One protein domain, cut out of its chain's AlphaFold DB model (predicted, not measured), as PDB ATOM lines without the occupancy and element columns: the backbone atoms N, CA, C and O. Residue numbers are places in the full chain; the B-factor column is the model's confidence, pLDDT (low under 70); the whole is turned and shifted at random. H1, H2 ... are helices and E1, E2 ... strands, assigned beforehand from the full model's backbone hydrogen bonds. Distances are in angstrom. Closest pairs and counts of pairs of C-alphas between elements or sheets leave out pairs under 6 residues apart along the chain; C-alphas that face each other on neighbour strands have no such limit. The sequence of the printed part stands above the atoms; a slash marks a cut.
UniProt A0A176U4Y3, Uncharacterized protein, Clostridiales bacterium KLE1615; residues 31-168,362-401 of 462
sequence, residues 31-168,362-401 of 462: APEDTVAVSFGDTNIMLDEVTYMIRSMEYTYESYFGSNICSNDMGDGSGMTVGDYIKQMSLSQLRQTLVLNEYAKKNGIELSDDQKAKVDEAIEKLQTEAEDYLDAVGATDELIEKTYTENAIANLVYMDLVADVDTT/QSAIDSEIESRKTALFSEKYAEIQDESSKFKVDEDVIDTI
ATOM      1  N   ALA A  31       6.882  -8.922  26.548       58.19
ATOM      2  CA  ALA A  31       7.479  -7.771  25.880       58.19
ATOM      3  C   ALA A  31       6.729  -6.501  26.346       58.19
ATOM      4  O   ALA A  31       5.539  -6.597  26.658       58.19
ATOM      5  N   PRO A  32       7.396  -5.335  26.464       71.12
ATOM      6  CA  PRO A  32       6.717  -4.090  26.819       71.12
ATOM      7  C   PRO A  32       5.473  -3.892  25.950       71.12
ATOM      8  O   PRO A  32       5.537  -4.161  24.755       71.12
ATOM      9  N   GLU A  33       4.368  -3.425  26.521       65.44
ATOM     10  CA  GLU A  33       3.125  -3.195  25.766       65.44
ATOM     11  C   GLU A  33       3.338  -2.196  24.607       65.44
ATOM     12  O   GLU A  33       2.812  -2.399  23.518       65.44
ATOM     13  N   ASP A  34       4.290  -1.265  24.764       74.44
ATOM     14  CA  ASP A  34       4.786  -0.342  23.726       74.44
ATOM     15  C   ASP A  34       5.692  -0.995  22.648       74.44
ATOM     16  O   ASP A  34       6.395  -0.306  21.898       74.44
ATOM     17  N   THR A  35       5.783  -2.326  22.597       90.25
ATOM     18  CA  THR A  35       6.578  -3.030  21.578       90.25
ATOM     19  C   THR A  35       5.815  -3.050  20.264       90.25
ATOM     20  O   THR A  35       4.643  -3.400  20.226       90.25
ATOM     21  N   VAL A  36       6.488  -2.731  19.160       93.50
ATOM     22  CA  VAL A  36       5.889  -2.841  17.824       93.50
ATOM     23  C   VAL A  36       5.688  -4.316  17.484       93.50
ATOM     24  O   VAL A  36       6.668  -5.046  17.356       93.50
ATOM     25  N   ALA A  37       4.437  -4.737  17.308       93.56
ATOM     26  CA  ALA A  37       4.086  -6.100  16.908       93.56
ATOM     27  C   ALA A  37       3.869  -6.215  15.392       93.56
ATOM     28  O   ALA A  37       4.211  -7.224  14.773       93.56
ATOM     29  N   VAL A  38       3.326  -5.163  14.774       96.31
ATOM     30  CA  VAL A  38       3.075  -5.113  13.331       96.31
ATOM     31  C   VAL A  38       3.504  -3.755  12.781       96.31
ATOM     32  O   VAL A  38       3.319  -2.716  13.410       96.31
ATOM     33  N   SER A  39       4.074  -3.753  11.578       96.00
ATOM     34  CA  SER A  39       4.320  -2.531  10.805       96.00
ATOM     35  C   SER A  39       3.553  -2.569   9.488       96.00
ATOM     36  O   SER A  39       3.561  -3.571   8.769       96.00
ATOM     37  N   PHE A  40       2.898  -1.458   9.172       95.81
ATOM     38  CA  PHE A  40       2.138  -1.252   7.950       95.81
ATOM     39  C   PHE A  40       2.584   0.060   7.303       95.81
ATOM     40  O   PHE A  40       2.151   1.150   7.674       95.81
ATOM     41  N   GLY A  41       3.532  -0.039   6.370       93.50
ATOM     42  CA  GLY A  41       4.204   1.144   5.823       93.50
ATOM     43  C   GLY A  41       4.987   1.886   6.911       93.50
ATOM     44  O   GLY A  41       5.914   1.317   7.486       93.50
ATOM     45  N   ASP A  42       4.606   3.135   7.177       90.69
ATOM     46  CA  ASP A  42       5.177   3.971   8.245       90.69
ATOM     47  C   ASP A  42       4.362   3.911   9.555       90.69
ATOM     48  O   ASP A  42       4.751   4.509  10.561       90.69
ATOM     49  N   THR A  43       3.226   3.206   9.561       92.56
ATOM     50  CA  THR A  43       2.387   3.017  10.747       92.56
ATOM     51  C   THR A  43       2.871   1.803  11.531       92.56
ATOM     52  O   THR A  43       2.992   0.708  10.985       92.56
ATOM     53  N   ASN A  44       3.124   1.995  12.825       94.62
ATOM     54  CA  ASN A  44       3.446   0.914  13.748       94.62
ATOM     55  C   ASN A  44       2.221   0.610  14.608       94.62
ATOM     56  O   ASN A  44       1.609   1.531  15.147       94.62
ATOM     57  N   ILE A  45       1.908  -0.672  14.743       94.75
ATOM     58  CA  ILE A  45       0.825  -1.200  15.560       94.75
ATOM     59  C   ILE A  45       1.488  -1.889  16.752       94.75
ATOM     60  O   ILE A  45       2.376  -2.738  16.586       94.75
ATOM     61  N   MET A  46       1.114  -1.443  17.945       93.62
ATOM     62  CA  MET A  46       1.727  -1.868  19.198       93.62
ATOM     63  C   MET A  46       1.178  -3.227  19.652       93.62
ATOM     64  O   MET A  46       0.152  -3.710  19.165       93.62
ATOM     65  N   LEU A  47       1.906  -3.885  20.551       91.75
ATOM     66  CA  LEU A  47       1.571  -5.214  21.050       91.75
ATOM     67  C   LEU A  47       0.273  -5.216  21.862       91.75
ATOM     68  O   LEU A  47      -0.455  -6.202  21.797       91.75
ATOM     69  N   ASP A  48      -0.026  -4.160  22.610       90.25
ATOM     70  CA  ASP A  48      -1.286  -4.011  23.348       90.25
ATOM     71  C   ASP A  48      -2.509  -4.047  22.424       90.25
ATOM     72  O   ASP A  48      -3.432  -4.818  22.668       90.25
ATOM     73  N   GLU A  49      -2.474  -3.319  21.311       91.56
ATOM     74  CA  GLU A  49      -3.533  -3.306  20.305       91.56
ATOM     75  C   GLU A  49      -3.719  -4.686  19.667       91.56
ATOM     76  O   GLU A  49      -4.835  -5.207  19.600       91.56
ATOM     77  N   VAL A  50      -2.621  -5.327  19.251       93.12
ATOM     78  CA  VAL A  50      -2.677  -6.682  18.679       93.12
ATOM     79  C   VAL A  50      -3.158  -7.705  19.708       93.12
ATOM     80  O   VAL A  50      -3.931  -8.604  19.373       93.12
ATOM     81  N   THR A  51      -2.758  -7.547  20.970       92.00
ATOM     82  CA  THR A  51      -3.224  -8.392  22.071       92.00
ATOM     83  C   THR A  51      -4.718  -8.208  22.294       92.00
ATOM     84  O   THR A  51      -5.422  -9.210  22.346       92.00
ATOM     85  N   TYR A  52      -5.216  -6.971  22.353       90.94
ATOM     86  CA  TYR A  52      -6.642  -6.675  22.490       90.94
ATOM     87  C   TYR A  52      -7.471  -7.358  21.393       90.94
ATOM     88  O   TYR A  52      -8.450  -8.044  21.696       90.94
ATOM     89  N   MET A  53      -7.042  -7.274  20.130       90.62
ATOM     90  CA  MET A  53      -7.731  -7.941  19.017       90.62
ATOM     91  C   MET A  53      -7.719  -9.472  19.133       90.62
ATOM     92  O   MET A  53      -8.737 -10.121  18.887       90.62
ATOM     93  N   ILE A  54      -6.585 -10.065  19.519       93.25
ATOM     94  CA  ILE A  54      -6.463 -11.520  19.692       93.25
ATOM     95  C   ILE A  54      -7.303 -12.010  20.876       93.25
ATOM     96  O   ILE A  54      -7.992 -13.020  20.753       93.25
ATOM     97  N   ARG A  55      -7.292 -11.292  22.005       91.50
ATOM     98  CA  ARG A  55      -8.083 -11.635  23.200       91.50
ATOM     99  C   ARG A  55      -9.582 -11.459  22.981       91.50
ATOM    100  O   ARG A  55     -10.360 -12.274  23.461       91.50
ATOM    101  N   SER A  56      -9.987 -10.466  22.193       90.12
ATOM    102  CA  SER A  56     -11.384 -10.296  21.767       90.12
ATOM    103  C   SER A  56     -11.886 -11.504  20.966       90.12
ATOM    104  O   SER A  56     -12.994 -12.002  21.184       90.12
ATOM    105  N   MET A  57     -11.045 -12.028  20.067       89.81
ATOM    106  CA  MET A  57     -11.360 -13.233  19.297       89.81
ATOM    107  C   MET A  57     -11.330 -14.499  20.171       89.81
ATOM    108  O   MET A  57     -12.221 -15.335  20.053       89.81
ATOM    109  N   GLU A  58     -10.362 -14.619  21.084       91.25
ATOM    110  CA  GLU A  58     -10.309 -15.693  22.087       91.25
ATOM    111  C   GLU A  58     -11.603 -15.769  22.899       91.25
ATOM    112  O   GLU A  58     -12.210 -16.834  22.961       91.25
ATOM    113  N   TYR A  59     -12.065 -14.641  23.445       90.12
ATOM    114  CA  TYR A  59     -13.304 -14.573  24.221       90.12
ATOM    115  C   TYR A  59     -14.499 -15.095  23.432       90.12
ATOM    116  O   TYR A  59     -15.281 -15.901  23.931       90.12
ATOM    117  N   THR A  60     -14.603 -14.681  22.171       88.62
ATOM    118  CA  THR A  60     -15.670 -15.141  21.283       88.62
ATOM    119  C   THR A  60     -15.604 -16.659  21.107       88.62
ATOM    120  O   THR A  60     -16.604 -17.342  21.310       88.62
ATOM    121  N   TYR A  61     -14.429 -17.214  20.804       88.81
ATOM    122  CA  TYR A  61     -14.260 -18.658  20.630       88.81
ATOM    123  C   TYR A  61     -14.551 -19.445  21.911       88.81
ATOM    124  O   TYR A  61     -15.279 -20.437  21.867       88.81
ATOM    125  N   GLU A  62     -14.042 -19.002  23.057       88.88
ATOM    126  CA  GLU A  62     -14.309 -19.661  24.335       88.88
ATOM    127  C   GLU A  62     -15.789 -19.589  24.733       88.88
ATOM    128  O   GLU A  62     -16.298 -20.534  25.333       88.88
ATOM    129  N   SER A  63     -16.505 -18.527  24.345       87.56
ATOM    130  CA  SER A  63     -17.943 -18.409  24.612       87.56
ATOM    131  C   SER A  63     -18.794 -19.437  23.862       87.56
ATOM    132  O   SER A  63     -19.802 -19.900  24.392       87.56
ATOM    133  N   TYR A  64     -18.377 -19.837  22.657       88.44
ATOM    134  CA  TYR A  64     -19.105 -20.812  21.838       88.44
ATOM    135  C   TYR A  64     -18.656 -22.255  22.071       88.44
ATOM    136  O   TYR A  64     -19.474 -23.170  22.022       88.44
ATOM    137  N   PHE A  65     -17.360 -22.467  22.301       87.81
ATOM    138  CA  PHE A  65     -16.752 -23.801  22.311       87.81
ATOM    139  C   PHE A  65     -16.267 -24.245  23.697       87.81
ATOM    140  O   PHE A  65     -15.775 -25.363  23.848       87.81
ATOM    141  N   GLY A  66     -16.436 -23.396  24.711       85.94
ATOM    142  CA  GLY A  66     -15.990 -23.635  26.076       85.94
ATOM    143  C   GLY A  66     -14.563 -23.148  26.343       85.94
ATOM    144  O   GLY A  66     -13.757 -22.911  25.441       85.94
ATOM    145  N   SER A  67     -14.248 -22.996  27.628       82.00
ATOM    146  CA  SER A  67     -12.955 -22.486  28.090       82.00
ATOM    147  C   SER A  67     -11.783 -23.381  27.666       82.00
ATOM    148  O   SER A  67     -11.897 -24.609  27.641       82.00
ATOM    149  N   ASN A  68     -10.614 -22.775  27.433       80.94
ATOM    150  CA  ASN A  68      -9.363 -23.435  27.028       80.94
ATOM    151  C   ASN A  68      -9.365 -24.063  25.621       80.94
ATOM    152  O   ASN A  68      -8.420 -24.785  25.284       80.94
ATOM    153  N   ILE A  69     -10.357 -23.760  24.771       88.50
ATOM    154  CA  ILE A  69     -10.408 -24.251  23.382       88.50
ATOM    155  C   ILE A  69      -9.128 -23.917  22.600       88.50
ATOM    156  O   ILE A  69      -8.673 -24.711  21.784       88.50
ATOM    157  N   CYS A  70      -8.486 -22.788  22.908       88.56
ATOM    158  CA  CYS A  70      -7.293 -22.283  22.227       88.56
ATOM    159  C   CYS A  70      -6.069 -23.205  22.300       88.56
ATOM    160  O   CYS A  70      -5.182 -23.095  21.458       88.56
ATOM    161  N   SER A  71      -5.997 -24.102  23.288       88.62
ATOM    162  CA  SER A  71      -4.900 -25.076  23.393       88.62
ATOM    163  C   SER A  71      -5.159 -26.366  22.613       88.62
ATOM    164  O   SER A  71      -4.250 -27.189  22.488       88.62
ATOM    165  N   ASN A  72      -6.378 -26.567  22.108       90.56
ATOM    166  CA  ASN A  72      -6.740 -27.786  21.403       90.56
ATOM    167  C   ASN A  72      -6.139 -27.798  19.997       90.56
ATOM    168  O   ASN A  72      -6.063 -26.767  19.324       90.56
ATOM    169  N   ASP A  73      -5.729 -28.987  19.564       90.69
ATOM    170  CA  ASP A  73      -5.344 -29.256  18.182       90.69
ATOM    171  C   ASP A  73      -6.582 -29.191  17.277       90.69
ATOM    172  O   ASP A  73      -7.667 -29.627  17.669       90.69
ATOM    173  N   MET A  74      -6.419 -28.645  16.072       87.19
ATOM    174  CA  MET A  74      -7.497 -28.522  15.084       87.19
ATOM    175  C   MET A  74      -8.010 -29.865  14.542       87.19
ATOM    176  O   MET A  74      -9.089 -29.909  13.956       87.19
ATOM    177  N   GLY A  75      -7.260 -30.959  14.699       85.81
ATOM    178  CA  GLY A  75      -7.647 -32.289  14.226       85.81
ATOM    179  C   GLY A  75      -7.572 -32.474  12.705       85.81
ATOM    180  O   GLY A  75      -7.899 -33.548  12.204       85.81
ATOM    181  N   ASP A  76      -7.108 -31.469  11.959       87.19
ATOM    182  CA  ASP A  76      -6.972 -31.480  10.496       87.19
ATOM    183  C   ASP A  76      -5.591 -31.976  10.014       87.19
ATOM    184  O   ASP A  76      -5.304 -32.013   8.816       87.19
ATOM    185  N   GLY A  77      -4.715 -32.357  10.952       85.94
ATOM    186  CA  GLY A  77      -3.353 -32.818  10.677       85.94
ATOM    187  C   GLY A  77      -2.356 -31.702  10.339       85.94
ATOM    188  O   GLY A  77      -1.197 -32.009  10.051       85.94
ATOM    189  N   SER A  78      -2.758 -30.425  10.399       87.25
ATOM    190  CA  SER A  78      -1.860 -29.273  10.217       87.25
ATOM    191  C   SER A  78      -0.878 -29.097  11.383       87.25
ATOM    192  O   SER A  78       0.192 -28.508  11.210       87.25
ATOM    193  N   GLY A  79      -1.233 -29.625  12.562       87.31
ATOM    194  CA  GLY A  79      -0.517 -29.411  13.820       87.31
ATOM    195  C   GLY A  79      -0.691 -28.001  14.393       87.31
ATOM    196  O   GLY A  79       0.077 -27.620  15.277       87.31
ATOM    197  N   MET A  80      -1.644 -27.219  13.871       90.56
ATOM    198  CA  MET A  80      -2.025 -25.922  14.426       90.56
ATOM    199  C   MET A  80      -3.010 -26.092  15.578       90.56
ATOM    200  O   MET A  80      -3.937 -26.905  15.524       90.56
ATOM    201  N   THR A  81      -2.836 -25.267  16.605       93.25
ATOM    202  CA  THR A  81      -3.840 -25.126  17.659       93.25
ATOM    203  C   THR A  81      -4.945 -24.160  17.235       93.25
ATOM    204  O   THR A  81      -4.752 -23.307  16.361       93.25
ATOM    205  N   VAL A  82      -6.100 -24.227  17.900       91.31
ATOM    206  CA  VAL A  82      -7.154 -23.207  17.755       91.31
ATOM    207  C   VAL A  82      -6.611 -21.807  18.063       91.31
ATOM    208  O   VAL A  82      -6.951 -20.844  17.380       91.31
ATOM    209  N   GLY A  83      -5.705 -21.687  19.035       91.81
ATOM    210  CA  GLY A  83      -5.033 -20.436  19.363       91.81
ATOM    211  C   GLY A  83      -4.175 -19.887  18.220       91.81
ATOM    212  O   GLY A  83      -4.213 -18.685  17.954       91.81
ATOM    213  N   ASP A  84      -3.429 -20.738  17.512       92.25
ATOM    214  CA  ASP A  84      -2.627 -20.313  16.354       92.25
ATOM    215  C   ASP A  84      -3.519 -19.770  15.232       92.25
ATOM    216  O   ASP A  84      -3.223 -18.731  14.634       92.25
ATOM    217  N   TYR A  85      -4.656 -20.423  14.999       91.44
ATOM    218  CA  TYR A  85      -5.652 -19.962  14.039       91.44
ATOM    219  C   TYR A  85      -6.294 -18.632  14.446       91.44
ATOM    220  O   TYR A  85      -6.417 -17.736  13.612       91.44
ATOM    221  N   ILE A  86      -6.629 -18.455  15.730       91.81
ATOM    222  CA  ILE A  86      -7.130 -17.180  16.263       91.81
ATOM    223  C   ILE A  86      -6.128 -16.051  15.995       91.81
ATOM    224  O   ILE A  86      -6.514 -15.013  15.461       91.81
ATOM    225  N   LYS A  87      -4.832 -16.261  16.273       94.06
ATOM    226  CA  LYS A  87      -3.785 -15.268  15.970       94.06
ATOM    227  C   LYS A  87      -3.750 -14.914  14.483       94.06
ATOM    228  O   LYS A  87      -3.709 -13.733  14.136       94.06
ATOM    229  N   GLN A  88      -3.786 -15.918  13.606       92.69
ATOM    230  CA  GLN A  88      -3.766 -15.709  12.157       92.69
ATOM    231  C   GLN A  88      -4.997 -14.943  11.662       92.69
ATOM    232  O   GLN A  88      -4.849 -13.997  10.884       92.69
ATOM    233  N   MET A  89      -6.192 -15.299  12.135       91.50
ATOM    234  CA  MET A  89      -7.423 -14.584  11.796       91.50
ATOM    235  C   MET A  89      -7.384 -13.132  12.270       91.50
ATOM    236  O   MET A  89      -7.644 -12.239  11.465       91.50
ATOM    237  N   SER A  90      -7.003 -12.878  13.527       93.38
ATOM    238  CA  SER A  90      -6.909 -11.517  14.068       93.38
ATOM    239  C   SER A  90      -5.913 -10.659  13.281       93.38
ATOM    240  O   SER A  90      -6.213  -9.511  12.956       93.38
ATOM    241  N   LEU A  91      -4.753 -11.208  12.898       94.75
ATOM    242  CA  LEU A  91      -3.771 -10.498  12.067       94.75
ATOM    243  C   LEU A  91      -4.271 -10.260  10.634       94.75
ATOM    244  O   LEU A  91      -4.002  -9.202  10.059       94.75
ATOM    245  N   SER A  92      -5.003 -11.214  10.054       93.44
ATOM    246  CA  SER A  92      -5.621 -11.060   8.732       93.44
ATOM    247  C   SER A  92      -6.697  -9.970   8.741       93.44
ATOM    248  O   SER A  92      -6.720  -9.124   7.845       93.44
ATOM    249  N   GLN A  93      -7.536  -9.940   9.780       91.31
ATOM    250  CA  GLN A  93      -8.550  -8.905   9.974       91.31
ATOM    251  C   GLN A  93      -7.905  -7.529  10.177       91.31
ATOM    252  O   GLN A  93      -8.266  -6.585   9.477       91.31
ATOM    253  N   LEU A  94      -6.883  -7.425  11.038       95.06
ATOM    254  CA  LEU A  94      -6.106  -6.194  11.214       95.06
ATOM    255  C   LEU A  94      -5.544  -5.697   9.877       95.06
ATOM    256  O   LEU A  94      -5.684  -4.522   9.536       95.06
ATOM    257  N   ARG A  95      -4.922  -6.586   9.090       94.81
ATOM    258  CA  ARG A  95      -4.396  -6.232   7.769       94.81
ATOM    259  C   ARG A  95      -5.493  -5.669   6.872       94.81
ATOM    260  O   ARG A  95      -5.271  -4.632   6.252       94.81
ATOM    261  N   GLN A  96      -6.645  -6.333   6.797       95.25
ATOM    262  CA  GLN A  96      -7.764  -5.876   5.977       95.25
ATOM    263  C   GLN A  96      -8.248  -4.491   6.404       95.25
ATOM    264  O   GLN A  96      -8.347  -3.599   5.558       95.25
ATOM    265  N   THR A  97      -8.452  -4.269   7.703       96.06
ATOM    266  CA  THR A  97      -8.851  -2.963   8.238       96.06
ATOM    267  C   THR A  97      -7.826  -1.882   7.893       96.06
ATOM    268  O   THR A  97      -8.210  -0.820   7.400       96.06
ATOM    269  N   LEU A  98      -6.524  -2.145   8.045       96.06
ATOM    270  CA  LEU A  98      -5.466  -1.184   7.708       96.06
ATOM    271  C   LEU A  98      -5.422  -0.843   6.211       96.06
ATOM    272  O   LEU A  98      -5.306   0.331   5.852       96.06
ATOM    273  N   VAL A  99      -5.553  -1.848   5.339       97.25
ATOM    274  CA  VAL A  99      -5.592  -1.670   3.878       97.25
ATOM    275  C   VAL A  99      -6.782  -0.802   3.471       97.25
ATOM    276  O   VAL A  99      -6.614   0.169   2.727       97.25
ATOM    277  N   LEU A 100      -7.972  -1.099   3.999       96.50
ATOM    278  CA  LEU A 100      -9.183  -0.327   3.716       96.50
ATOM    279  C   LEU A 100      -9.083   1.102   4.268       96.50
ATOM    280  O   LEU A 100      -9.447   2.048   3.575       96.50
ATOM    281  N   ASN A 101      -8.516   1.299   5.459       96.62
ATOM    282  CA  ASN A 101      -8.300   2.635   6.024       96.62
ATOM    283  C   ASN A 101      -7.270   3.458   5.232       96.62
ATOM    284  O   ASN A 101      -7.432   4.670   5.071       96.62
ATOM    285  N   GLU A 102      -6.209   2.836   4.710       97.19
ATOM    286  CA  GLU A 102      -5.268   3.512   3.811       97.19
ATOM    287  C   GLU A 102      -5.954   3.923   2.501       97.19
ATOM    288  O   GLU A 102      -5.765   5.051   2.036       97.19
ATOM    289  N   TYR A 103      -6.783   3.043   1.933       96.50
ATOM    290  CA  TYR A 103      -7.598   3.362   0.764       96.50
ATOM    291  C   TYR A 103      -8.566   4.518   1.046       96.50
ATOM    292  O   TYR A 103      -8.628   5.460   0.251       96.50
ATOM    293  N   ALA A 104      -9.255   4.503   2.190       96.88
ATOM    294  CA  ALA A 104     -10.154   5.575   2.610       96.88
ATOM    295  C   ALA A 104      -9.432   6.928   2.631       96.88
ATOM    296  O   ALA A 104      -9.867   7.884   1.988       96.88
ATOM    297  N   LYS A 105      -8.256   6.981   3.276       95.81
ATOM    298  CA  LYS A 105      -7.408   8.183   3.350       95.81
ATOM    299  C   LYS A 105      -6.965   8.672   1.969       95.81
ATOM    300  O   LYS A 105      -6.989   9.875   1.716       95.81
ATOM    301  N   LYS A 106      -6.569   7.767   1.065       95.50
ATOM    302  CA  LYS A 106      -6.151   8.113  -0.310       95.50
ATOM    303  C   LYS A 106      -7.302   8.685  -1.146       95.50
ATOM    304  O   LYS A 106      -7.059   9.559  -1.974       95.50
ATOM    305  N   ASN A 107      -8.527   8.215  -0.913       94.81
ATOM    306  CA  ASN A 107      -9.714   8.591  -1.684       94.81
ATOM    307  C   ASN A 107     -10.597   9.647  -0.997       94.81
ATOM    308  O   ASN A 107     -11.598  10.071  -1.569       94.81
ATOM    309  N   GLY A 108     -10.219  10.117   0.197       95.25
ATOM    310  CA  GLY A 108     -10.977  11.124   0.945       95.25
ATOM    311  C   GLY A 108     -12.312  10.611   1.494       95.25
ATOM    312  O   GLY A 108     -13.251  11.394   1.623       95.25
ATOM    313  N   ILE A 109     -12.405   9.310   1.782       94.69
ATOM    314  CA  ILE A 109     -13.559   8.694   2.444       94.69
ATOM    315  C   ILE A 109     -13.381   8.881   3.951       94.69
ATOM    316  O   ILE A 109     -12.404   8.413   4.533       94.69
ATOM    317  N   GLU A 110     -14.330   9.563   4.583       94.75
ATOM    318  CA  GLU A 110     -14.331   9.844   6.019       94.75
ATOM    319  C   GLU A 110     -15.745   9.674   6.586       94.75
ATOM    320  O   GLU A 110     -16.736   9.845   5.874       94.75
ATOM    321  N   LEU A 111     -15.840   9.366   7.883       92.69
ATOM    322  CA  LEU A 111     -17.121   9.317   8.588       92.69
ATOM    323  C   LEU A 111     -17.754  10.715   8.637       92.69
ATOM    324  O   LEU A 111     -17.100  11.691   9.023       92.69
ATOM    325  N   SER A 112     -19.045  10.800   8.315       95.12
ATOM    326  CA  SER A 112     -19.846  11.998   8.575       95.12
ATOM    327  C   SER A 112     -20.044  12.219  10.080       95.12
ATOM    328  O   SER A 112     -19.867  11.301  10.880       95.12
ATOM    329  N   ASP A 113     -20.453  13.426  10.479       97.44
ATOM    330  CA  ASP A 113     -20.723  13.735  11.892       97.44
ATOM    331  C   ASP A 113     -21.806  12.813  12.484       97.44
ATOM    332  O   ASP A 113     -21.654  12.310  13.594       97.44
ATOM    333  N   ASP A 114     -22.847  12.501  11.704       95.81
ATOM    334  CA  ASP A 114     -23.899  11.557  12.105       95.81
ATOM    335  C   ASP A 114     -23.370  10.121  12.265       95.81
ATOM    336  O   ASP A 114     -23.864   9.363  13.097       95.81
ATOM    337  N   GLN A 115     -22.387   9.713  11.454       94.31
ATOM    338  CA  GLN A 115     -21.771   8.387  11.559       94.31
ATOM    339  C   GLN A 115     -20.829   8.301  12.757       94.31
ATOM    340  O   GLN A 115     -20.853   7.293  13.453       94.31
ATOM    341  N   LYS A 116     -20.056   9.358  13.034       94.62
ATOM    342  CA  LYS A 116     -19.213   9.447  14.235       94.62
ATOM    343  C   LYS A 116     -20.052   9.351  15.505       94.62
ATOM    344  O   LYS A 116     -19.777   8.496  16.328       94.62
ATOM    345  N   ALA A 117     -21.153  10.101  15.589       96.06
ATOM    346  CA  ALA A 117     -22.055  10.033  16.737       96.06
ATOM    347  C   ALA A 117     -22.625   8.620  16.977       96.06
ATOM    348  O   ALA A 117     -22.804   8.212  18.119       96.06
ATOM    349  N   LYS A 118     -22.888   7.850  15.911       95.81
ATOM    350  CA  LYS A 118     -23.317   6.445  16.032       95.81
ATOM    351  C   LYS A 118     -22.200   5.515  16.492       95.81
ATOM    352  O   LYS A 118     -22.480   4.535  17.175       95.81
ATOM    353  N   VAL A 119     -20.960   5.783  16.080       95.25
ATOM    354  CA  VAL A 119     -19.787   5.056  16.579       95.25
ATOM    355  C   VAL A 119     -19.623   5.327  18.074       95.25
ATOM    356  O   VAL A 119     -19.506   4.374  18.835       95.25
ATOM    357  N   ASP A 120     -19.733   6.588  18.494       94.81
ATOM    358  CA  ASP A 120     -19.663   6.983  19.904       94.81
ATOM    359  C   ASP A 120     -20.771   6.310  20.733       94.81
ATOM    360  O   ASP A 120     -20.490   5.694  21.756       94.81
ATOM    361  N   GLU A 121     -22.021   6.325  20.251       95.56
ATOM    362  CA  GLU A 121     -23.150   5.639  20.904       95.56
ATOM    363  C   GLU A 121     -22.903   4.124  21.043       95.56
ATOM    364  O   GLU A 121     -23.214   3.526  22.076       95.56
ATOM    365  N   ALA A 122     -22.325   3.487  20.019       94.38
ATOM    366  CA  ALA A 122     -21.995   2.065  20.061       94.38
ATOM    367  C   ALA A 122     -20.881   1.753  21.075       94.38
ATOM    368  O   ALA A 122     -20.960   0.734  21.765       94.38
ATOM    369  N   ILE A 123     -19.875   2.626  21.186       93.81
ATOM    370  CA  ILE A 123     -18.793   2.514  22.173       93.81
ATOM    371  C   ILE A 123     -19.347   2.682  23.592       93.81
ATOM    372  O   ILE A 123     -19.096   1.828  24.441       93.81
ATOM    373  N   GLU A 124     -20.156   3.717  23.839       95.19
ATOM    374  CA  GLU A 124     -20.778   3.958  25.150       95.19
ATOM    375  C   GLU A 124     -21.638   2.766  25.588       95.19
ATOM    376  O   GLU A 124     -21.593   2.334  26.746       95.19
ATOM    377  N   LYS A 125     -22.402   2.194  24.650       94.50
ATOM    378  CA  LYS A 125     -23.207   1.002  24.904       94.50
ATOM    379  C   LYS A 125     -22.337  -0.207  25.253       94.50
ATOM    380  O   LYS A 125     -22.628  -0.880  26.239       94.50
ATOM    381  N   LEU A 126     -21.268  -0.466  24.493       91.25
ATOM    382  CA  LEU A 126     -20.323  -1.552  24.778       91.25
ATOM    383  C   LEU A 126     -19.710  -1.401  26.176       91.25
ATOM    384  O   LEU A 126     -19.715  -2.352  26.952       91.25
ATOM    385  N   GLN A 127     -19.227  -0.204  26.505       90.06
ATOM    386  CA  GLN A 127     -18.628   0.090  27.808       90.06
ATOM    387  C   GLN A 127     -19.619  -0.088  28.963       90.06
ATOM    388  O   GLN A 127     -19.224  -0.504  30.047       90.06
ATOM    389  N   THR A 128     -20.905   0.183  28.733       92.00
ATOM    390  CA  THR A 128     -21.948   0.047  29.759       92.00
ATOM    391  C   THR A 128     -22.426  -1.397  29.933       92.00
ATOM    392  O   THR A 128     -22.724  -1.814  31.050       92.00
ATOM    393  N   GLU A 129     -22.558  -2.155  28.843       92.69
ATOM    394  CA  GLU A 129     -23.181  -3.487  28.856       92.69
ATOM    395  C   GLU A 129     -22.171  -4.641  28.975       92.69
ATOM    396  O   GLU A 129     -22.572  -5.760  29.292       92.69
ATOM    397  N   ALA A 130     -20.880  -4.390  28.727       89.81
ATOM    398  CA  ALA A 130     -19.860  -5.429  28.580       89.81
ATOM    399  C   ALA A 130     -18.557  -5.134  29.355       89.81
ATOM    400  O   ALA A 130     -17.478  -5.507  28.901       89.81
ATOM    401  N   GLU A 131     -18.642  -4.490  30.526       87.12
ATOM    402  CA  GLU A 131     -17.477  -4.162  31.375       87.12
ATOM    403  C   GLU A 131     -16.613  -5.402  31.680       87.12
ATOM    404  O   GLU A 131     -15.413  -5.388  31.412       87.12
ATOM    405  N   ASP A 132     -17.229  -6.515  32.103       86.25
ATOM    406  CA  ASP A 132     -16.526  -7.782  32.376       86.25
ATOM    407  C   ASP A 132     -15.740  -8.299  31.153       86.25
ATOM    408  O   ASP A 132     -14.633  -8.824  31.285       86.25
ATOM    409  N   TYR A 133     -16.305  -8.148  29.950       87.44
ATOM    410  CA  TYR A 133     -15.644  -8.524  28.697       87.44
ATOM    411  C   TYR A 133     -14.453  -7.610  28.411       87.44
ATOM    412  O   TYR A 133     -13.366  -8.102  28.110       87.44
ATOM    413  N   LEU A 134     -14.644  -6.293  28.515       88.81
ATOM    414  CA  LEU A 134     -13.603  -5.303  28.241       88.81
ATOM    415  C   LEU A 134     -12.403  -5.477  29.175       88.81
ATOM    416  O   LEU A 134     -11.262  -5.459  28.709       88.81
ATOM    417  N   ASP A 135     -12.662  -5.744  30.454       87.75
ATOM    418  CA  ASP A 135     -11.633  -6.071  31.437       87.75
ATOM    419  C   ASP A 135     -10.901  -7.373  31.080       87.75
ATOM    420  O   ASP A 135      -9.666  -7.419  31.097       87.75
ATOM    421  N   ALA A 136     -11.636  -8.426  30.707       86.69
ATOM    422  CA  ALA A 136     -11.060  -9.727  30.369       86.69
ATOM    423  C   ALA A 136     -10.131  -9.673  29.144       86.69
ATOM    424  O   ALA A 136      -9.095 -10.344  29.117       86.69
ATOM    425  N   VAL A 137     -10.468  -8.857  28.142       87.69
ATOM    426  CA  VAL A 137      -9.670  -8.726  26.912       87.69
ATOM    427  C   VAL A 137      -8.592  -7.642  26.999       87.69
ATOM    428  O   VAL A 137      -7.830  -7.461  26.046       87.69
ATOM    429  N   GLY A 138      -8.495  -6.942  28.134       85.94
ATOM    430  CA  GLY A 138      -7.527  -5.867  28.355       85.94
ATOM    431  C   GLY A 138      -7.791  -4.634  27.490       85.94
ATOM    432  O   GLY A 138      -6.846  -3.990  27.034       85.94
ATOM    433  N   ALA A 139      -9.061  -4.339  27.218       88.56
ATOM    434  CA  ALA A 139      -9.457  -3.177  26.441       88.56
ATOM    435  C   ALA A 139      -9.162  -1.879  27.206       88.56
ATOM    436  O   ALA A 139      -9.360  -1.787  28.416       88.56
ATOM    437  N   THR A 140      -8.740  -0.844  26.486       91.69
ATOM    438  CA  THR A 140      -8.688   0.530  26.998       91.69
ATOM    439  C   THR A 140      -9.630   1.399  26.178       91.69
ATOM    440  O   THR A 140      -9.900   1.079  25.020       91.69
ATOM    441  N   ASP A 141     -10.091   2.519  26.735       92.25
ATOM    442  CA  ASP A 141     -10.955   3.459  26.005       92.25
ATOM    443  C   ASP A 141     -10.329   3.889  24.666       92.25
ATOM    444  O   ASP A 141     -11.016   3.938  23.650       92.25
ATOM    445  N   GLU A 142      -9.008   4.110  24.643       93.12
ATOM    446  CA  GLU A 142      -8.263   4.463  23.428       93.12
ATOM    447  C   GLU A 142      -8.277   3.329  22.389       93.12
ATOM    448  O   GLU A 142      -8.507   3.581  21.205       93.12
ATOM    449  N   LEU A 143      -8.073   2.076  22.814       92.12
ATOM    450  CA  LEU A 143      -8.115   0.920  21.915       92.12
ATOM    451  C   LEU A 143      -9.524   0.673  21.371       92.12
ATOM    452  O   LEU A 143      -9.668   0.363  20.185       92.12
ATOM    453  N   ILE A 144     -10.553   0.841  22.206       92.38
ATOM    454  CA  ILE A 144     -11.956   0.698  21.806       92.38
ATOM    455  C   ILE A 144     -12.309   1.778  20.779       92.38
ATOM    456  O   ILE A 144     -12.747   1.442  19.678       92.38
ATOM    457  N   GLU A 145     -12.058   3.055  21.094       94.81
ATOM    458  CA  GLU A 145     -12.355   4.187  20.207       94.81
ATOM    459  C   GLU A 145     -11.649   4.037  18.858       94.81
ATOM    460  O   GLU A 145     -12.279   4.151  17.799       94.81
ATOM    461  N   LYS A 146     -10.352   3.708  18.885       93.69
ATOM    462  CA  LYS A 146      -9.561   3.486  17.676       93.69
ATOM    463  C   LYS A 146     -10.126   2.337  16.842       93.69
ATOM    464  O   LYS A 146     -10.404   2.525  15.659       93.69
ATOM    465  N   THR A 147     -10.331   1.169  17.452       91.25
ATOM    466  CA  THR A 147     -10.774  -0.043  16.747       91.25
ATOM    467  C   THR A 147     -12.160   0.146  16.137       91.25
ATOM    468  O   THR A 147     -12.380  -0.202  14.975       91.25
ATOM    469  N   TYR A 148     -13.103   0.731  16.878       93.25
ATOM    470  CA  TYR A 148     -14.457   0.983  16.378       93.25
ATOM    471  C   TYR A 148     -14.463   2.015  15.246       93.25
ATOM    472  O   TYR A 148     -15.128   1.808  14.228       93.25
ATOM    473  N   THR A 149     -13.673   3.082  15.369       94.56
ATOM    474  CA  THR A 149     -13.555   4.110  14.326       94.56
ATOM    475  C   THR A 149     -12.928   3.555  13.046       94.56
ATOM    476  O   THR A 149     -13.464   3.763  11.955       94.56
ATOM    477  N   GLU A 150     -11.818   2.819  13.153       94.69
ATOM    478  CA  GLU A 150     -11.133   2.236  11.994       94.69
ATOM    479  C   GLU A 150     -11.999   1.180  11.293       94.69
ATOM    480  O   GLU A 150     -12.060   1.160  10.060       94.69
ATOM    481  N   ASN A 151     -12.734   0.352  12.039       93.44
ATOM    482  CA  ASN A 151     -13.677  -0.599  11.446       93.44
ATOM    483  C   ASN A 151     -14.880   0.100  10.795       93.44
ATOM    484  O   ASN A 151     -15.321  -0.319   9.723       93.44
ATOM    485  N   ALA A 152     -15.383   1.197  11.368       95.12
ATOM    486  CA  ALA A 152     -16.454   1.978  10.753       95.12
ATOM    487  C   ALA A 152     -16.014   2.596   9.413       95.12
ATOM    488  O   ALA A 152     -16.764   2.544   8.436       95.12
ATOM    489  N   ILE A 153     -14.786   3.121   9.332       95.38
ATOM    490  CA  ILE A 153     -14.200   3.611   8.074       95.38
ATOM    491  C   ILE A 153     -14.028   2.461   7.075       95.38
ATOM    492  O   ILE A 153     -14.403   2.604   5.911       95.38
ATOM    493  N   ALA A 154     -13.504   1.313   7.512       95.00
ATOM    494  CA  ALA A 154     -13.351   0.139   6.656       95.00
ATOM    495  C   ALA A 154     -14.699  -0.330   6.080       95.00
ATOM    496  O   ALA A 154     -14.785  -0.634   4.890       95.00
ATOM    497  N   ASN A 155     -15.767  -0.302   6.883       93.69
ATOM    498  CA  ASN A 155     -17.120  -0.615   6.428       93.69
ATOM    499  C   ASN A 155     -17.645   0.407   5.403       93.69
ATOM    500  O   ASN A 155     -18.289   0.019   4.434       93.69
ATOM    501  N   LEU A 156     -17.337   1.704   5.548       94.38
ATOM    502  CA  LEU A 156     -17.668   2.687   4.506       94.38
ATOM    503  C   LEU A 156     -16.979   2.378   3.184       94.38
ATOM    504  O   LEU A 156     -17.615   2.466   2.137       94.38
ATOM    505  N   VAL A 157     -15.701   1.999   3.230       94.38
ATOM    506  CA  VAL A 157     -14.977   1.591   2.025       94.38
ATOM    507  C   VAL A 157     -15.599   0.339   1.424       94.38
ATOM    508  O   VAL A 157     -15.816   0.313   0.221       94.38
ATOM    509  N   TYR A 158     -15.944  -0.670   2.228       93.56
ATOM    510  CA  TYR A 158     -16.664  -1.843   1.729       93.56
ATOM    511  C   TYR A 158     -17.945  -1.433   0.986       93.56
ATOM    512  O   TYR A 158     -18.137  -1.839  -0.158       93.56
ATOM    513  N   MET A 159     -18.771  -0.574   1.596       90.75
ATOM    514  CA  MET A 159     -20.026  -0.101   0.999       90.75
ATOM    515  C   MET A 159     -19.807   0.680  -0.302       90.75
ATOM    516  O   MET A 159     -20.609   0.542  -1.221       90.75
ATOM    517  N   ASP A 160     -18.733   1.464  -0.394       92.69
ATOM    518  CA  ASP A 160     -18.331   2.171  -1.616       92.69
ATOM    519  C   ASP A 160     -17.892   1.192  -2.720       92.69
ATOM    520  O   ASP A 160     -18.370   1.272  -3.850       92.69
ATOM    521  N   LEU A 161     -17.059   0.201  -2.383       92.31
ATOM    522  CA  LEU A 161     -16.527  -0.771  -3.345       92.31
ATOM    523  C   LEU A 161     -17.596  -1.685  -3.949       92.31
ATOM    524  O   LEU A 161     -17.436  -2.136  -5.084       92.31
ATOM    525  N   VAL A 162     -18.670  -1.963  -3.209       92.88
ATOM    526  CA  VAL A 162     -19.775  -2.817  -3.675       92.88
ATOM    527  C   VAL A 162     -21.005  -2.028  -4.127       92.88
ATOM    528  O   VAL A 162     -22.025  -2.634  -4.456       92.88
ATOM    529  N   ALA A 163     -20.941  -0.692  -4.160       91.38
ATOM    530  CA  ALA A 163     -22.083   0.162  -4.497       91.38
ATOM    531  C   ALA A 163     -22.649  -0.117  -5.902       91.38
ATOM    532  O   ALA A 163     -23.861  -0.044  -6.104       91.38
ATOM    533  N   ASP A 164     -21.775  -0.482  -6.844       91.00
ATOM    534  CA  ASP A 164     -22.113  -0.760  -8.243       91.00
ATOM    535  C   ASP A 164     -22.412  -2.250  -8.515       91.00
ATOM    536  O   ASP A 164     -22.425  -2.680  -9.672       91.00
ATOM    537  N   VAL A 165     -22.633  -3.062  -7.472       92.62
ATOM    538  CA  VAL A 165     -22.993  -4.477  -7.640       92.62
ATOM    539  C   VAL A 165     -24.283  -4.621  -8.455       92.62
ATOM    540  O   VAL A 165     -25.251  -3.875  -8.279       92.62
ATOM    541  N   ASP A 166     -24.316  -5.616  -9.341       88.56
ATOM    542  CA  ASP A 166     -25.514  -5.921 -10.111       88.56
ATOM    543  C   ASP A 166     -26.610  -6.505  -9.209       88.56
ATOM    544  O   ASP A 166     -26.567  -7.667  -8.795       88.56
ATOM    545  N   THR A 167     -27.605  -5.670  -8.922       88.44
ATOM    546  CA  THR A 167     -28.806  -6.015  -8.148       88.44
ATOM    547  C   THR A 167     -29.980  -6.420  -9.035       88.44
ATOM    548  O   THR A 167     -31.098  -6.559  -8.540       88.44
ATOM    549  N   THR A 168     -29.772  -6.582 -10.346       85.50
ATOM    550  CA  THR A 168     -30.826  -7.068 -11.233       85.50
ATOM    551  C   THR A 168     -31.077  -8.554 -11.005       85.50
ATOM    552  O   THR A 168     -30.161  -9.358 -10.816       85.50
ATOM    553  N   GLN A 362     -37.538 -13.593  -1.769       92.38
ATOM    554  CA  GLN A 362     -36.754 -12.423  -1.372       92.38
ATOM    555  C   GLN A 362     -35.481 -12.827  -0.618       92.38
ATOM    556  O   GLN A 362     -34.424 -12.264  -0.884       92.38
ATOM    557  N   SER A 363     -35.551 -13.832   0.258       93.12
ATOM    558  CA  SER A 363     -34.374 -14.361   0.954       93.12
ATOM    559  C   SER A 363     -33.327 -14.919  -0.019       93.12
ATOM    560  O   SER A 363     -32.139 -14.622   0.118       93.12
ATOM    561  N   ALA A 364     -33.754 -15.661  -1.047       92.06
ATOM    562  CA  ALA A 364     -32.858 -16.173  -2.081       92.06
ATOM    563  C   ALA A 364     -32.231 -15.046  -2.924       92.06
ATOM    564  O   ALA A 364     -31.035 -15.091  -3.211       92.06
ATOM    565  N   ILE A 365     -33.016 -14.020  -3.270       91.50
ATOM    566  CA  ILE A 365     -32.538 -12.820  -3.972       91.50
ATOM    567  C   ILE A 365     -31.477 -12.089  -3.146       91.50
ATOM    568  O   ILE A 365     -30.411 -11.759  -3.664       91.50
ATOM    569  N   ASP A 366     -31.757 -11.839  -1.868       92.00
ATOM    570  CA  ASP A 366     -30.835 -11.135  -0.982       92.00
ATOM    571  C   ASP A 366     -29.529 -11.932  -0.833       92.00
ATOM    572  O   ASP A 366     -28.446 -11.358  -0.944       92.00
ATOM    573  N   SER A 367     -29.613 -13.261  -0.687       91.50
ATOM    574  CA  SER A 367     -28.437 -14.139  -0.630       91.50
ATOM    575  C   SER A 367     -27.591 -14.083  -1.905       91.50
ATOM    576  O   SER A 367     -26.362 -14.071  -1.822       91.50
ATOM    577  N   GLU A 368     -28.216 -14.041  -3.083       91.12
ATOM    578  CA  GLU A 368     -27.490 -13.909  -4.349       91.12
ATOM    579  C   GLU A 368     -26.813 -12.539  -4.460       91.12
ATOM    580  O   GLU A 368     -25.646 -12.442  -4.842       91.12
ATOM    581  N   ILE A 369     -27.513 -11.464  -4.094       91.19
ATOM    582  CA  ILE A 369     -26.941 -10.114  -4.118       91.19
ATOM    583  C   ILE A 369     -25.742 -10.027  -3.164       91.19
ATOM    584  O   ILE A 369     -24.710  -9.471  -3.539       91.19
ATOM    585  N   GLU A 370     -25.830 -10.597  -1.960       91.62
ATOM    586  CA  GLU A 370     -24.700 -10.649  -1.025       91.62
ATOM    587  C   GLU A 370     -23.539 -11.510  -1.552       91.62
ATOM    588  O   GLU A 370     -22.371 -11.134  -1.397       91.62
ATOM    589  N   SER A 371     -23.827 -12.610  -2.257       90.75
ATOM    590  CA  SER A 371     -22.810 -13.402  -2.963       90.75
ATOM    591  C   SER A 371     -22.074 -12.564  -4.018       90.75
ATOM    592  O   SER A 371     -20.839 -12.502  -4.031       90.75
ATOM    593  N   ARG A 372     -22.814 -11.809  -4.844       92.38
ATOM    594  CA  ARG A 372     -22.241 -10.891  -5.845       92.38
ATOM    595  C   ARG A 372     -21.418  -9.774  -5.204       92.38
ATOM    596  O   ARG A 372     -20.334  -9.468  -5.700       92.38
ATOM    597  N   LYS A 373     -21.888  -9.186  -4.096       92.50
ATOM    598  CA  LYS A 373     -21.130  -8.175  -3.333       92.50
ATOM    599  C   LYS A 373     -19.823  -8.749  -2.812       92.50
ATOM    600  O   LYS A 373     -18.784  -8.116  -2.969       92.50
ATOM    601  N   THR A 374     -19.863  -9.954  -2.251       92.38
ATOM    602  CA  THR A 374     -18.678 -10.646  -1.734       92.38
ATOM    603  C   THR A 374     -17.659 -10.904  -2.845       92.38
ATOM    604  O   THR A 374     -16.473 -10.621  -2.670       92.38
ATOM    605  N   ALA A 375     -18.115 -11.375  -4.011       92.62
ATOM    606  CA  ALA A 375     -17.255 -11.599  -5.171       92.62
ATOM    607  C   ALA A 375     -16.620 -10.292  -5.681       92.62
ATOM    608  O   ALA A 375     -15.402 -10.229  -5.858       92.62
ATOM    609  N   LEU A 376     -17.422  -9.234  -5.847       92.62
ATOM    610  CA  LEU A 376     -16.947  -7.924  -6.296       92.62
ATOM    611  C   LEU A 376     -15.967  -7.299  -5.295       92.62
ATOM    612  O   LEU A 376     -14.919  -6.786  -5.688       92.62
ATOM    613  N   PHE A 377     -16.273  -7.368  -3.997       94.38
ATOM    614  CA  PHE A 377     -15.373  -6.896  -2.953       94.38
ATOM    615  C   PHE A 377     -14.049  -7.656  -2.983       94.38
ATOM    616  O   PHE A 377     -13.002  -7.023  -2.921       94.38
ATOM    617  N   SER A 378     -14.070  -8.986  -3.117       92.75
ATOM    618  CA  SER A 378     -12.849  -9.796  -3.187       92.75
ATOM    619  C   SER A 378     -11.957  -9.392  -4.368       92.75
ATOM    620  O   SER A 378     -10.749  -9.219  -4.187       92.75
ATOM    621  N   GLU A 379     -12.551  -9.158  -5.544       93.25
ATOM    622  CA  GLU A 379     -11.847  -8.659  -6.730       93.25
ATOM    623  C   GLU A 379     -11.199  -7.290  -6.463       93.25
ATOM    624  O   GLU A 379      -9.991  -7.125  -6.636       93.25
ATOM    625  N   LYS A 380     -11.980  -6.316  -5.979       94.38
ATOM    626  CA  LYS A 380     -11.499  -4.951  -5.717       94.38
ATOM    627  C   LYS A 380     -10.474  -4.888  -4.595       94.38
ATOM    628  O   LYS A 380      -9.480  -4.172  -4.691       94.38
ATOM    629  N   TYR A 381     -10.703  -5.639  -3.528       94.12
ATOM    630  CA  TYR A 381      -9.820  -5.674  -2.377       94.12
ATOM    631  C   TYR A 381      -8.445  -6.244  -2.742       94.12
ATOM    632  O   TYR A 381      -7.445  -5.718  -2.262       94.12
ATOM    633  N   ALA A 382      -8.366  -7.245  -3.628       94.44
ATOM    634  CA  ALA A 382      -7.084  -7.759  -4.110       94.44
ATOM    635  C   ALA A 382      -6.256  -6.671  -4.826       94.44
ATOM    636  O   ALA A 382      -5.070  -6.517  -4.531       94.44
ATOM    637  N   GLU A 383      -6.887  -5.866  -5.690       94.62
ATOM    638  CA  GLU A 383      -6.236  -4.730  -6.366       94.62
ATOM    639  C   GLU A 383      -5.735  -3.686  -5.353       94.62
ATOM    640  O   GLU A 383      -4.583  -3.251  -5.398       94.62
ATOM    641  N   ILE A 384      -6.582  -3.322  -4.387       94.75
ATOM    642  CA  ILE A 384      -6.256  -2.330  -3.353       94.75
ATOM    643  C   ILE A 384      -5.134  -2.830  -2.441       94.75
ATOM    644  O   ILE A 384      -4.230  -2.070  -2.087       94.75
ATOM    645  N   GLN A 385      -5.170  -4.106  -2.059       93.00
ATOM    646  CA  GLN A 385      -4.160  -4.734  -1.218       93.00
ATOM    647  C   GLN A 385      -2.788  -4.747  -1.907       93.00
ATOM    648  O   GLN A 385      -1.781  -4.511  -1.235       93.00
ATOM    649  N   ASP A 386      -2.723  -4.974  -3.219       93.62
ATOM    650  CA  ASP A 386      -1.467  -4.950  -3.980       93.62
ATOM    651  C   ASP A 386      -0.846  -3.542  -4.058       93.62
ATOM    652  O   ASP A 386       0.381  -3.397  -4.044       93.62
ATOM    653  N   GLU A 387      -1.676  -2.493  -4.080       93.31
ATOM    654  CA  GLU A 387      -1.248  -1.084  -4.052       93.31
ATOM    655  C   GLU A 387      -1.034  -0.521  -2.634       93.31
ATOM    656  O   GLU A 387      -0.574   0.619  -2.458       93.31
ATOM    657  N   SER A 388      -1.389  -1.300  -1.611       94.31
ATOM    658  CA  SER A 388      -1.303  -0.898  -0.212       94.31
ATOM    659  C   SER A 388       0.115  -0.979   0.354       94.31
ATOM    660  O   SER A 388       1.057  -1.531  -0.230       94.31
ATOM    661  N   SER A 389       0.277  -0.398   1.535       95.69
ATOM    662  CA  SER A 389       1.513  -0.475   2.293       95.69
ATOM    663  C   SER A 389       1.862  -1.914   2.695       95.69
ATOM    664  O   SER A 389       1.018  -2.786   2.885       95.69
ATOM    665  N   LYS A 390       3.163  -2.193   2.842       95.62
ATOM    666  CA  LYS A 390       3.622  -3.538   3.218       95.62
ATOM    667  C   LYS A 390       3.258  -3.840   4.667       95.62
ATOM    668  O   LYS A 390       3.755  -3.160   5.560       95.62
ATOM    669  N   PHE A 391       2.491  -4.907   4.862       95.81
ATOM    670  CA  PHE A 391       2.188  -5.501   6.159       95.81
ATOM    671  C   PHE A 391       3.316  -6.450   6.580       95.81
ATOM    672  O   PHE A 391       3.649  -7.382   5.841       95.81
ATOM    673  N   LYS A 392       3.936  -6.200   7.734       97.06
ATOM    674  CA  LYS A 392       4.972  -7.065   8.312       97.06
ATOM    675  C   LYS A 392       4.657  -7.341   9.772       97.06
ATOM    676  O   LYS A 392       4.479  -6.398  10.541       97.06
ATOM    677  N   VAL A 393       4.665  -8.618  10.122       96.12
ATOM    678  CA  VAL A 393       4.444  -9.122  11.477       96.12
ATOM    679  C   VAL A 393       5.792  -9.450  12.109       96.12
ATOM    680  O   VAL A 393       6.670 -10.001  11.438       96.12
ATOM    681  N   ASP A 394       5.965  -9.086  13.374       94.94
ATOM    682  CA  ASP A 394       7.051  -9.587  14.212       94.94
ATOM    683  C   ASP A 394       6.567 -10.847  14.946       94.94
ATOM    684  O   ASP A 394       5.931 -10.771  15.996       94.94
ATOM    685  N   GLU A 395       6.815 -12.012  14.344       92.88
ATOM    686  CA  GLU A 395       6.339 -13.306  14.857       92.88
ATOM    687  C   GLU A 395       6.859 -13.596  16.273       92.88
ATOM    688  O   GLU A 395       6.114 -14.112  17.100       92.88
ATOM    689  N   ASP A 396       8.093 -13.187  16.598       91.12
ATOM    690  CA  ASP A 396       8.665 -13.395  17.934       91.12
ATOM    691  C   ASP A 396       7.872 -12.611  18.995       91.12
ATOM    692  O   ASP A 396       7.686 -13.083  20.121       91.12
ATOM    693  N   VAL A 397       7.380 -11.419  18.637       91.94
ATOM    694  CA  VAL A 397       6.521 -10.588  19.490       91.94
ATOM    695  C   VAL A 397       5.112 -11.180  19.593       91.94
ATOM    696  O   VAL A 397       4.581 -11.279  20.701       91.94
ATOM    697  N   ILE A 398       4.516 -11.640  18.490       91.00
ATOM    698  CA  ILE A 398       3.194 -12.303  18.490       91.00
ATOM    699  C   ILE A 398       3.209 -13.621  19.283       91.00
ATOM    700  O   ILE A 398       2.243 -13.960  19.979       91.00
ATOM    701  N   ASP A 399       4.319 -14.353  19.259       89.25
ATOM    702  CA  ASP A 399       4.516 -15.587  20.020       89.25
ATOM    703  C   ASP A 399       4.600 -15.364  21.533       89.25
ATOM    704  O   ASP A 399       4.454 -16.314  22.313       89.25
ATOM    705  N   THR A 400       4.770 -14.118  21.985       90.31
ATOM    706  CA  THR A 400       4.655 -13.786  23.412       90.31
ATOM    707  C   THR A 400       3.212 -13.835  23.919       90.31
ATOM    708  O   THR A 400       2.997 -14.015  25.118       90.31
ATOM    709  N   ILE A 401       2.215 -13.752  23.029       88.50
ATOM    710  CA  ILE A 401       0.798 -13.860  23.388       88.50
ATOM    711  C   ILE A 401       0.466 -15.340  23.627       88.50
ATOM    712  O   ILE A 401       0.590 -16.175  22.726       88.50
TER     713      ILE A 401
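AT A GLANCE: This is residues 31 to 168 and 362 to 401 of the 462 residues of an uncharacterized protein of Clostridiales bacterium KLE1615 (UniProt A0A176U4Y3). A small three-stranded sheet has H2 over one face, running along its strands, and on the far side of H2 come H5 and then H3, with H5 crossing H2 and H3 crossing H5 at steep tilts; H2 and H5 lie in the middle of the whole. H1 packs at a steep tilt on the first part of H2, with its residues 50 to 58 on residues 83 to 91, while H6 packs with its residues 376 to 380 on the last residues of H5, 158 to 161, and with its residues 384 to 385 on residues 99 to 103 of H2. The 178 printed residues have seven named helices and three named strands, in the order E1, E2, H1, H2, H3, H4, H5, H6, E3, H7; the sheet, E2 - E1 - E3, is antiparallel, and the class is mostly helix. The whole is compact, with a radius of gyration of the C-alphas of 17.9 A and spans of 48 by 40 by 36 A.

IN THESE COORDINATES: E1, residues 36 to 40, begins with C-alpha 36 at (5.889, -2.841, 17.824). E2 is residues 43 to 46, and H1 residues 47 to 65, 26.1 A long. H2, residues 82 to 107, spans 37.4 A. H3 is residues 113 to 129, 24.3 A, and H4 residues 131 to 136. H5, residues 141 to 161, spans 30.2 A. H6, residues 362 to 387, spans 37.4 A from C-alpha 362 at (-36.754, -12.423, -1.372). E3 is residues 391 to 393, and H7, residues 395 to 398, ends with C-alpha 398 at (3.194, -12.303, 18.490).

HOW THE PARTS SIT: E1 and E2 form a hairpin, with N 45 and O 38 2.8 A apart, within hydrogen-bond range. E1 and E3 are antiparallel, with N 39 and O 392 2.9 A apart, also within range. H2 is on one face of this sheet, making two layers, helix over strands; its height over the sheet is 10.1 A and it runs along the strands. H1 only grazes the sheet with residues 47 to 51, and H7 with residues 395 to 398. H1 touches H2 at a steep tilt of 54 degrees, opposite ways; their closest C-alphas, of Ile 54 and Ser 90, are 5.6 A apart. H2 touches H5 at a steep tilt of 66 degrees, the same way, closest at the C-alphas of Leu 100 and Ala 154, 5.1 A. H3 touches H5 at a steep tilt of 47 degrees, opposite ways, closest at the C-alphas of Val 119 and Thr 149, 6.7 A. H4 is close to H1 but not clearly touching, the C-alphas of Tyr 59 and Tyr 133 being 7.9 A apart. H6 is about perpendicular to H5, at 75 degrees, and touches it with residues 376 to 380 alone, closest at the C-alphas of Leu 161 and Phe 377, 6.2 A. H6 touches H2 too, closest at the C-alphas of Val 99 and Gln 385, 6.1 A. H3 and H6 are apart. In H1 to H6 every O i to N i+4 pair is within hydrogen-bond range; H7 is too short for such a pair.

THE WHOLE: The C-alphas farthest apart, of Pro 32 and Thr 168, are 53.5 A apart. Residues 169 to 361 are not printed, and C-alphas 168 and 362 are 12.7 A apart across this cut. The link from H1 to H2, residues 66 to 81, is long. Mean pLDDT of the printed part is 91.7; residues 31 and 33 are under 70.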